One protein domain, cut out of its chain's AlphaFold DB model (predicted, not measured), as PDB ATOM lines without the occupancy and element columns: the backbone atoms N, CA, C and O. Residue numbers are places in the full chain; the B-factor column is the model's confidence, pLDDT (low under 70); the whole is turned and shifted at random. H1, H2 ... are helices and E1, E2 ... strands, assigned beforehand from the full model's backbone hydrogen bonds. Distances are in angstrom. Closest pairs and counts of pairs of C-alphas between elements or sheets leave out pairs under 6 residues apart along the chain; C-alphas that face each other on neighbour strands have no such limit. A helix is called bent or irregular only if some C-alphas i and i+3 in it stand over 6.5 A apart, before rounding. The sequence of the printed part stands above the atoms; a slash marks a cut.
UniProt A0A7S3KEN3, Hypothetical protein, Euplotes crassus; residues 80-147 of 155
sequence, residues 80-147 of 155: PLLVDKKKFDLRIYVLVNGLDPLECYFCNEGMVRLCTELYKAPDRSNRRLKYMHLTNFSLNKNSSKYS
ATOM      1  N   PRO A  80      92.277 126.019 102.001       97.12
ATOM      2  CA  PRO A  80      90.841 126.060 102.225       97.12
ATOM      3  C   PRO A  80      90.076 125.780 100.928       97.12
ATOM      4  O   PRO A  80      90.502 126.173  99.840       97.12
ATOM      5  N   LEU A  81      88.865 125.232 101.054       97.69
ATOM      6  CA  LEU A  81      87.904 125.243  99.954       97.69
ATOM      7  C   LEU A  81      87.605 126.693  99.534       97.69
ATOM      8  O   LEU A  81      87.439 127.582 100.374       97.69
ATOM      9  N   LEU A  82      87.523 126.925  98.224       97.31
ATOM     10  CA  LEU A  82      87.297 128.245  97.641       97.31
ATOM     11  C   LEU A  82      85.991 128.275  96.851       97.31
ATOM     12  O   LEU A  82      85.683 127.337  96.120       97.31
ATOM     13  N   VAL A  83      85.283 129.400  96.927       96.50
ATOM     14  CA  VAL A  83      84.170 129.746  96.030       96.50
ATOM     15  C   VAL A  83      84.618 130.949  95.216       96.50
ATOM     16  O   VAL A  83      85.110 131.923  95.781       96.50
ATOM     17  N   ASP A  84      84.561 130.854  93.888       95.19
ATOM     18  CA  ASP A  84      85.074 131.882  92.969       95.19
ATOM     19  C   ASP A  84      86.507 132.331  93.287       95.19
ATOM     20  O   ASP A  84      86.863 133.510  93.212       95.19
ATOM     21  N   LYS A  85      87.351 131.359  93.668       97.00
ATOM     22  CA  LYS A  85      88.750 131.560  94.090       97.00
ATOM     23  C   LYS A  85      88.906 132.460  95.328       97.00
ATOM     24  O   LYS A  85      90.015 132.907  95.619       97.00
ATOM     25  N   LYS A  86      87.831 132.726  96.067       96.31
ATOM     26  CA  LYS A  86      87.830 133.470  97.327       96.31
ATOM     27  C   LYS A  86      87.659 132.497  98.485       96.31
ATOM     28  O   LYS A  86      86.885 131.543  98.418       96.31
ATOM     29  N   LYS A  87      88.400 132.752  99.561       97.69
ATOM     30  CA  LYS A  87      88.226 132.031 100.821       97.69
ATOM     31  C   LYS A  87      86.875 132.407 101.422       97.69
ATOM     32  O   LYS A  87      86.477 133.570 101.354       97.69
ATOM     33  N   PHE A  88      86.202 131.448 102.039       96.56
ATOM     34  CA  PHE A  88      84.963 131.690 102.761       96.56
ATOM     35  C   PHE A  88      84.931 130.912 104.075       96.56
ATOM     36  O   PHE A  88      85.759 130.034 104.319       96.56
ATOM     37  N   ASP A  89      83.978 131.258 104.929       96.31
ATOM     38  CA  ASP A  89      83.552 130.399 106.024       96.31
ATOM     39  C   ASP A  89      82.024 130.298 106.064       96.31
ATOM     40  O   ASP A  89      81.317 131.065 105.401       96.31
ATOM     41  N   LEU A  90      81.532 129.340 106.846       95.25
ATOM     42  CA  LEU A  90      80.113 129.154 107.105       95.25
ATOM     43  C   LEU A  90      79.772 129.659 108.506       95.25
ATOM     44  O   LEU A  90      80.408 129.295 109.499       95.25
ATOM     45  N   ARG A  91      78.726 130.474 108.599       94.81
ATOM     46  CA  ARG A  91      78.035 130.762 109.850       94.81
ATOM     47  C   ARG A  91      76.813 129.861 109.940       94.81
ATOM     48  O   ARG A  91      75.804 130.116 109.291       94.81
ATOM     49  N   ILE A  92      76.933 128.836 110.771       96.06
ATOM     50  CA  ILE A  92      75.848 127.918 111.111       96.06
ATOM     51  C   ILE A  92      75.234 128.387 112.432       96.06
ATOM     52  O   ILE A  92      75.965 128.776 113.349       96.06
ATOM     53  N   TYR A  93      73.907 128.374 112.525       96.38
ATOM     54  CA  TYR A  93      73.184 128.731 113.743       96.38
ATOM     55  C   TYR A  93      72.730 127.469 114.474       96.38
ATOM     56  O   TYR A  93      72.128 126.582 113.874       96.38
ATOM     57  N   VAL A  94      73.019 127.410 115.774       97.44
ATOM     58  CA  VAL A  94      72.630 126.310 116.662       97.44
ATOM     59  C   VAL A  94      71.856 126.889 117.842       97.44
ATOM     60  O   VAL A  94      72.349 127.798 118.510       97.44
ATOM     61  N   LEU A  95      70.655 126.372 118.095       97.31
ATOM     62  CA  LEU A  95      69.868 126.657 119.294       97.31
ATOM     63  C   LEU A  95      70.156 125.577 120.333       97.31
ATOM     64  O   LEU A  95      69.910 124.405 120.068       97.31
ATOM     65  N   VAL A  96      70.629 125.969 121.512       97.50
ATOM     66  CA  VAL A  96      70.725 125.085 122.681       97.50
ATOM     67  C   VAL A  96      69.510 125.358 123.561       97.50
ATOM     68  O   VAL A  96      69.404 126.442 124.131       97.50
ATOM     69  N   ASN A  97      68.576 124.410 123.623       97.56
ATOM     70  CA  ASN A  97      67.320 124.542 124.366       97.56
ATOM     71  C   ASN A  97      67.437 124.019 125.807       97.56
ATOM     72  O   ASN A  97      66.809 124.552 126.719       97.56
ATOM     73  N   GLY A  98      68.279 123.007 126.017       96.94
ATOM     74  CA  GLY A  98      68.490 122.373 127.313       96.94
ATOM     75  C   GLY A  98      69.918 121.869 127.465       96.94
ATOM     76  O   GLY A  98      70.583 121.559 126.477       96.94
ATOM     77  N   LEU A  99      70.398 121.818 128.708       96.81
ATOM     78  CA  LEU A  99      71.699 121.235 129.059       96.81
ATOM     79  C   LEU A  99      71.562 119.917 129.830       96.81
ATOM     80  O   LEU A  99      72.488 119.112 129.810       96.81
ATOM     81  N   ASP A 100      70.420 119.700 130.486       95.38
ATOM     82  CA  ASP A 100      70.096 118.467 131.202       95.38
ATOM     83  C   ASP A 100      68.582 118.167 131.086       95.38
ATOM     84  O   ASP A 100      67.786 118.701 131.866       95.38
ATOM     85  N   PRO A 101      68.158 117.397 130.066       96.06
ATOM     86  CA  PRO A 101      69.001 116.774 129.044       96.06
ATOM     87  C   PRO A 101      69.587 117.801 128.059       96.06
ATOM     88  O   PRO A 101      69.012 118.868 127.835       96.06
ATOM     89  N   LEU A 102      70.731 117.466 127.453       97.38
ATOM     90  CA  LEU A 102      71.295 118.255 126.358       97.38
ATOM     91  C   LEU A 102      70.356 118.192 125.150       97.38
ATOM     92  O   LEU A 102      70.116 117.119 124.599       97.38
ATOM     93  N   GLU A 103      69.867 119.349 124.722       97.88
ATOM     94  CA  GLU A 103      68.957 119.474 123.590       97.88
ATOM     95  C   GLU A 103      69.404 120.626 122.687       97.88
ATOM     96  O   GLU A 103      69.435 121.786 123.107       97.88
ATOM     97  N   CYS A 104      69.753 120.298 121.439       97.75
ATOM     98  CA  CYS A 104      70.308 121.236 120.466       97.75
ATOM     99  C   CYS A 104      69.650 121.072 119.089       97.75
ATOM    100  O   CYS A 104      69.406 119.952 118.646       97.75
ATOM    101  N   TYR A 105      69.448 122.183 118.380       97.38
ATOM    102  CA  TYR A 105      68.848 122.229 117.046       97.38
ATOM    103  C   TYR A 105      69.720 123.038 116.084       97.38
ATOM    104  O   TYR A 105      70.160 124.136 116.426       97.38
ATOM    105  N   PHE A 106      69.932 122.533 114.869       97.12
ATOM    106  CA  PHE A 106      70.528 123.310 113.782       97.12
ATOM    107  C   PHE A 106      69.445 124.110 113.060       97.12
ATOM    108  O   PHE A 106      68.380 123.582 112.748       97.12
ATOM    109  N   CYS A 107      69.722 125.380 112.769       96.94
ATOM    110  CA  CYS A 107      68.922 126.116 111.800       96.94
ATOM    111  C   CYS A 107      69.237 125.596 110.392       96.94
ATOM    112  O   CYS A 107      70.407 125.400 110.061       96.94
ATOM    113  N   ASN A 108      68.209 125.413 109.562       95.38
ATOM    114  CA  ASN A 108      68.395 125.047 108.154       95.38
ATOM    115  C   ASN A 108      69.025 126.189 107.342       95.38
ATOM    116  O   ASN A 108      69.703 125.935 106.351       95.38
ATOM    117  N   GLU A 109      68.825 127.430 107.787       95.44
ATOM    118  CA  GLU A 109      69.424 128.621 107.192       95.44
ATOM    119  C   GLU A 109      70.758 128.975 107.863       95.44
ATOM    120  O   GLU A 109      70.962 128.777 109.067       95.44
ATOM    121  N   GLY A 110      71.664 129.561 107.085       93.81
ATOM    122  CA  GLY A 110      72.986 129.998 107.525       93.81
ATOM    123  C   GLY A 110      73.523 131.128 106.654       93.81
ATOM    124  O   GLY A 110      72.811 131.681 105.822       93.81
ATOM    125  N   MET A 111      74.792 131.495 106.838       92.88
ATOM    126  CA  MET A 111      75.440 132.500 105.986       92.88
ATOM    127  C   MET A 111      76.793 132.012 105.488       92.88
ATOM    128  O   MET A 111      77.610 131.521 106.267       92.88
ATOM    129  N   VAL A 112      77.062 132.223 104.202       93.50
ATOM    130  CA  VAL A 112      78.404 132.101 103.625       93.50
ATOM    131  C   VAL A 112      79.077 133.465 103.711       93.50
ATOM    132  O   VAL A 112      78.546 134.457 103.216       93.50
ATOM    133  N   ARG A 113      80.252 133.540 104.336       92.94
ATOM    134  CA  ARG A 113      81.007 134.794 104.461       92.94
ATOM    135  C   ARG A 113      82.270 134.716 103.630       92.94
ATOM    136  O   ARG A 113      83.216 134.028 104.010       92.94
ATOM    137  N   LEU A 114      82.281 135.427 102.508       93.50
ATOM    138  CA  LEU A 114      83.415 135.455 101.592       93.50
ATOM    139  C   LEU A 114      84.416 136.560 101.949       93.50
ATOM    140  O   LEU A 114      84.059 137.667 102.354       93.50
ATOM    141  N   CYS A 115      85.689 136.259 101.725       94.62
ATOM    142  CA  CYS A 115      86.732 137.256 101.539       94.62
ATOM    143  C   CYS A 115      86.450 138.095 100.282       94.62
ATOM    144  O   CYS A 115      85.861 137.619  99.313       94.62
ATOM    145  N   THR A 116      86.913 139.342 100.261       92.12
ATOM    146  CA  THR A 116      86.735 140.232  99.096       92.12
ATOM    147  C   THR A 116      87.855 140.104  98.066       92.12
ATOM    148  O   THR A 116      87.650 140.426  96.894       92.12
ATOM    149  N   GLU A 117      89.009 139.572  98.470       94.50
ATOM    150  CA  GLU A 117      90.167 139.338  97.606       94.50
ATOM    151  C   GLU A 117      90.340 137.858  97.244       94.50
ATOM    152  O   GLU A 117      89.960 136.960  97.999       94.50
ATOM    153  N   LEU A 118      90.952 137.608  96.080       96.81
ATOM    154  CA  LEU A 118      91.294 136.257  95.631       96.81
ATOM    155  C   LEU A 118      92.279 135.612  96.602       96.81
ATOM    156  O   LEU A 118      93.282 136.224  96.973       96.81
ATOM    157  N   TYR A 119      92.021 134.367  96.975       98.12
ATOM    158  CA  TYR A 119      92.874 133.643  97.895       98.12
ATOM    159  C   TYR A 119      94.203 133.257  97.244       98.12
ATOM    160  O   TYR A 119      94.268 132.840  96.085       98.12
ATOM    161  N   LYS A 120      95.266 133.362  98.036       97.88
ATOM    162  CA  LYS A 120      96.568 132.750  97.797       97.88
ATOM    163  C   LYS A 120      97.057 132.189  99.126       97.88
ATOM    164  O   LYS A 120      96.770 132.773 100.174       97.88
ATOM    165  N   ALA A 121      97.790 131.079  99.078       97.25
ATOM    166  CA  ALA A 121      98.445 130.537 100.262       97.25
ATOM    167  C   ALA A 121      99.356 131.607 100.900       97.25
ATOM    168  O   ALA A 121      99.949 132.412 100.172       97.25
ATOM    169  N   PRO A 122      99.437 131.661 102.238       97.31
ATOM    170  CA  PRO A 122     100.173 132.711 102.918       97.31
ATOM    171  C   PRO A 122     101.678 132.652 102.628       97.31
ATOM    172  O   PRO A 122     102.292 131.588 102.585       97.31
ATOM    173  N   ASP A 123     102.273 133.824 102.446       96.12
ATOM    174  CA  ASP A 123     103.706 134.037 102.294       96.12
ATOM    175  C   ASP A 123     104.117 135.376 102.939       96.12
ATOM    176  O   ASP A 123     103.297 136.155 103.437       96.12
ATOM    177  N   ARG A 124     105.418 135.690 102.934       93.19
ATOM    178  CA  ARG A 124     105.930 136.939 103.529       93.19
ATOM    179  C   ARG A 124     105.356 138.212 102.896       93.19
ATOM    180  O   ARG A 124     105.265 139.225 103.586       93.19
ATOM    181  N   SER A 125     105.010 138.173 101.613       95.81
ATOM    182  CA  SER A 125     104.478 139.305 100.852       95.81
ATOM    183  C   SER A 125     102.983 139.527 101.089       95.81
ATOM    184  O   SER A 125     102.535 140.673 101.085       95.81
ATOM    185  N   ASN A 126     102.219 138.460 101.347       96.19
ATOM    186  CA  ASN A 126     100.760 138.525 101.413       96.19
ATOM    187  C   ASN A 126     100.171 138.372 102.830       96.19
ATOM    188  O   ASN A 126      99.034 138.779 103.044       96.19
ATOM    189  N   ARG A 127     100.939 137.918 103.835       94.19
ATOM    190  CA  ARG A 127     100.434 137.637 105.200       94.19
ATOM    191  C   ARG A 127      99.698 138.785 105.900       94.19
ATOM    192  O   ARG A 127      98.956 138.568 106.852       94.19
ATOM    193  N   ARG A 128      99.945 140.029 105.471       93.00
ATOM    194  CA  ARG A 128      99.312 141.247 106.010       93.00
ATOM    195  C   ARG A 128      98.033 141.645 105.260       93.00
ATOM    196  O   ARG A 128      97.322 142.536 105.721       93.00
ATOM    197  N   LEU A 129      97.728 141.009 104.129       93.19
ATOM    198  CA  LEU A 129      96.567 141.291 103.284       93.19
ATOM    199  C   LEU A 129      95.311 140.637 103.876       93.19
ATOM    200  O   LEU A 129      94.841 139.589 103.440       93.19
ATOM    201  N   LYS A 130      94.755 141.272 104.911       90.19
ATOM    202  CA  LYS A 130      93.651 140.718 105.709       90.19
ATOM    203  C   LYS A 130      92.426 140.314 104.874       90.19
ATOM    204  O   LYS A 130      91.824 139.289 105.172       90.19
ATOM    205  N   TYR A 131      92.098 141.060 103.815       91.69
ATOM    206  CA  TYR A 131      90.918 140.825 102.966       91.69
ATOM    207  C   TYR A 131      90.936 139.522 102.157       91.69
ATOM    208  O   TYR A 131      89.899 139.156 101.611       91.69
ATOM    209  N   MET A 132      92.076 138.827 102.063       95.38
ATOM    210  CA  MET A 132      92.151 137.508 101.418       95.38
ATOM    211  C   MET A 132      92.158 136.354 102.431       95.38
ATOM    212  O   MET A 132      91.735 135.246 102.113       95.38
ATOM    213  N   HIS A 133      92.611 136.607 103.663       96.25
ATOM    214  CA  HIS A 133      92.809 135.571 104.682       96.25
ATOM    215  C   HIS A 133      91.707 135.532 105.749       96.25
ATOM    216  O   HIS A 133      91.488 134.474 106.350       96.25
ATOM    217  N   LEU A 134      91.024 136.655 105.988       94.44
ATOM    218  CA  LEU A 134      90.006 136.816 107.025       94.44
ATOM    219  C   LEU A 134      88.642 137.115 106.396       94.44
ATOM    220  O   LEU A 134      88.476 138.084 105.662       94.44
ATOM    221  N   THR A 135      87.654 136.308 106.754       90.94
ATOM    222  CA  THR A 135      86.276 136.297 106.230       90.94
ATOM    223  C   THR A 135      85.320 137.191 107.025       90.94
ATOM    224  O   THR A 135      84.136 137.293 106.711       90.94
ATOM    225  N   ASN A 136      85.792 137.847 108.092       87.19
ATOM    226  CA  ASN A 136      84.947 138.683 108.943       87.19
ATOM    227  C   ASN A 136      84.278 139.804 108.131       87.19
ATOM    228  O   ASN A 136      84.953 140.598 107.475       87.19
ATOM    229  N   PHE A 137      82.951 139.901 108.235       79.94
ATOM    230  CA  PHE A 137      82.154 140.936 107.572       79.94
ATOM    231  C   PHE A 137      82.585 142.352 107.970       79.94
ATOM    232  O   PHE A 137      82.794 143.202 107.113       79.94
ATOM    233  N   SER A 138      82.798 142.592 109.268       76.88
ATOM    234  CA  SER A 138      83.262 143.876 109.817       76.88
ATOM    235  C   SER A 138      84.555 144.382 109.179       76.88
ATOM    236  O   SER A 138      84.750 145.592 109.104       76.88
ATOM    237  N   LEU A 139      85.408 143.463 108.719       80.44
ATOM    238  CA  LEU A 139      86.616 143.769 107.972       80.44
ATOM    239  C   LEU A 139      86.279 143.980 106.487       80.44
ATOM    240  O   LEU A 139      86.549 145.044 105.939       80.44
ATOM    241  N   ASN A 140      85.667 142.985 105.843       83.12
ATOM    242  CA  ASN A 140      85.477 142.962 104.392       83.12
ATOM    243  C   ASN A 140      84.510 144.022 103.859       83.12
ATOM    244  O   ASN A 140      84.703 144.463 102.733       83.12
ATOM    245  N   LYS A 141      83.549 144.499 104.658       79.50
ATOM    246  CA  LYS A 141      82.659 145.608 104.275       79.50
ATOM    247  C   LYS A 141      83.406 146.911 103.952       79.50
ATOM    248  O   LYS A 141      82.882 147.763 103.254       79.50
ATOM    249  N   ASN A 142      84.628 147.070 104.473       78.88
ATOM    250  CA  ASN A 142      85.472 148.243 104.228       78.88
ATOM    251  C   ASN A 142      86.376 148.071 102.992       78.88
ATOM    252  O   ASN A 142      87.190 148.946 102.694       78.88
ATOM    253  N   SER A 143      86.301 146.931 102.303       79.50
ATOM    254  CA  SER A 143      87.038 146.693 101.064       79.50
ATOM    255  C   SER A 143      86.378 147.438  99.909       79.50
ATOM    256  O   SER A 143      85.161 147.408  99.760       79.50
ATOM    257  N   SER A 144      87.175 148.036  99.023       73.00
ATOM    258  CA  SER A 144      86.659 148.676  97.802       73.00
ATOM    259  C   SER A 144      86.048 147.688  96.804       73.00
ATOM    260  O   SER A 144      85.367 148.104  95.873       73.00
ATOM    261  N   LYS A 145      86.295 146.383  96.983       76.75
ATOM    262  CA  LYS A 145      85.727 145.290  96.177       76.75
ATOM    263  C   LYS A 145      84.532 144.615  96.846       76.75
ATOM    264  O   LYS A 145      84.090 143.560  96.387       76.75
ATOM    265  N   TYR A 146      84.060 145.165  97.961       74.25
ATOM    266  CA  TYR A 146      82.845 144.691  98.591       74.25
ATOM    267  C   TYR A 146      81.657 144.981  97.666       74.25
ATOM    268  O   TYR A 146      81.468 146.111  97.224       74.25
ATOM    269  N   SER A 147      80.899 143.938  97.340       70.62
ATOM    270  CA  SER A 147      79.595 144.043  96.687       70.62
ATOM    271  C   SER A 147      78.561 143.720  97.750       70.62
ATOM    272  O   SER A 147      78.663 142.684  98.410       70.62
TER     273      SER A 147
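This is residues 80 to 147 of the 155 residues of the protein "Hypothetical protein" of Euplotes crassus (UniProt A0A7S3KEN3). A long, bent hairpin of two strands, E1 and E2, makes the longest axis, and near its open end, where E1 begins and E2 ends, two short helices, H1 and H2, gather beside it with loops. At that same end residues 123 to 128 of the link from E2 to H1 stick out. The printed part has 68 residues, with E1, E2, H1 and H2 in that order along the chain; the sheet order is E1 - E2, antiparallel, and the class is mixed, helices and strands. The whole is only just loose, close to extended, with a radius of gyration of the C-alphas of 16.0 A and spans of 51 by 26 by 20 A.

Begin with the hairpin of E1, residues 86 to 99, and E2, residues 102 to 118, antiparallel at 164 degrees. Look for N 91 and O 111, 2.8 A apart, and N 105 and O 95, 2.8 A apart, within hydrogen-bond range. E1 bends by 55 degrees at residue 96 and E2 by 62 degrees at residue 108. Residues 82 to 83 pair with residues 86 to 87 of E1, antiparallel. Turn to H1, residues 130 to 133: its closest C-alphas with E2 are those of Met 132 and Glu 117, 4.7 A apart. For H2, residues 137 to 140, and E2 they are Asn 140 and Thr 116, 6.1 A apart. H1 and H2 only just touch, only at the corner, with 3 pairs of C-alphas within 8 A; the closest are Tyr 131 and Asn 140, 6.0 A apart. E1 and H2 are apart. Both helices are too short for an O i to N i+4 pair; in each the one O i to N i+3 pair is within range.

Find C-alpha 86 at (87.830, 133.470, 97.327); from there E1 runs 37.6 A to C-alpha 99. E2 runs 40.8 A from C-alpha 102 to C-alpha 118 at (91.294, 136.257, 95.631). H1, 5.3 A long, and H2, 5.0 A long, follow; H2 ends at C-alpha 140, (85.477, 142.962, 104.392).

The two C-alphas farthest apart, Pro 101 and Ser 125, are 50.6 A apart. The link from E2 to H1 is long, with 11 residues. The printed part has no cut, and no printed residue is under 70 in pLDDT.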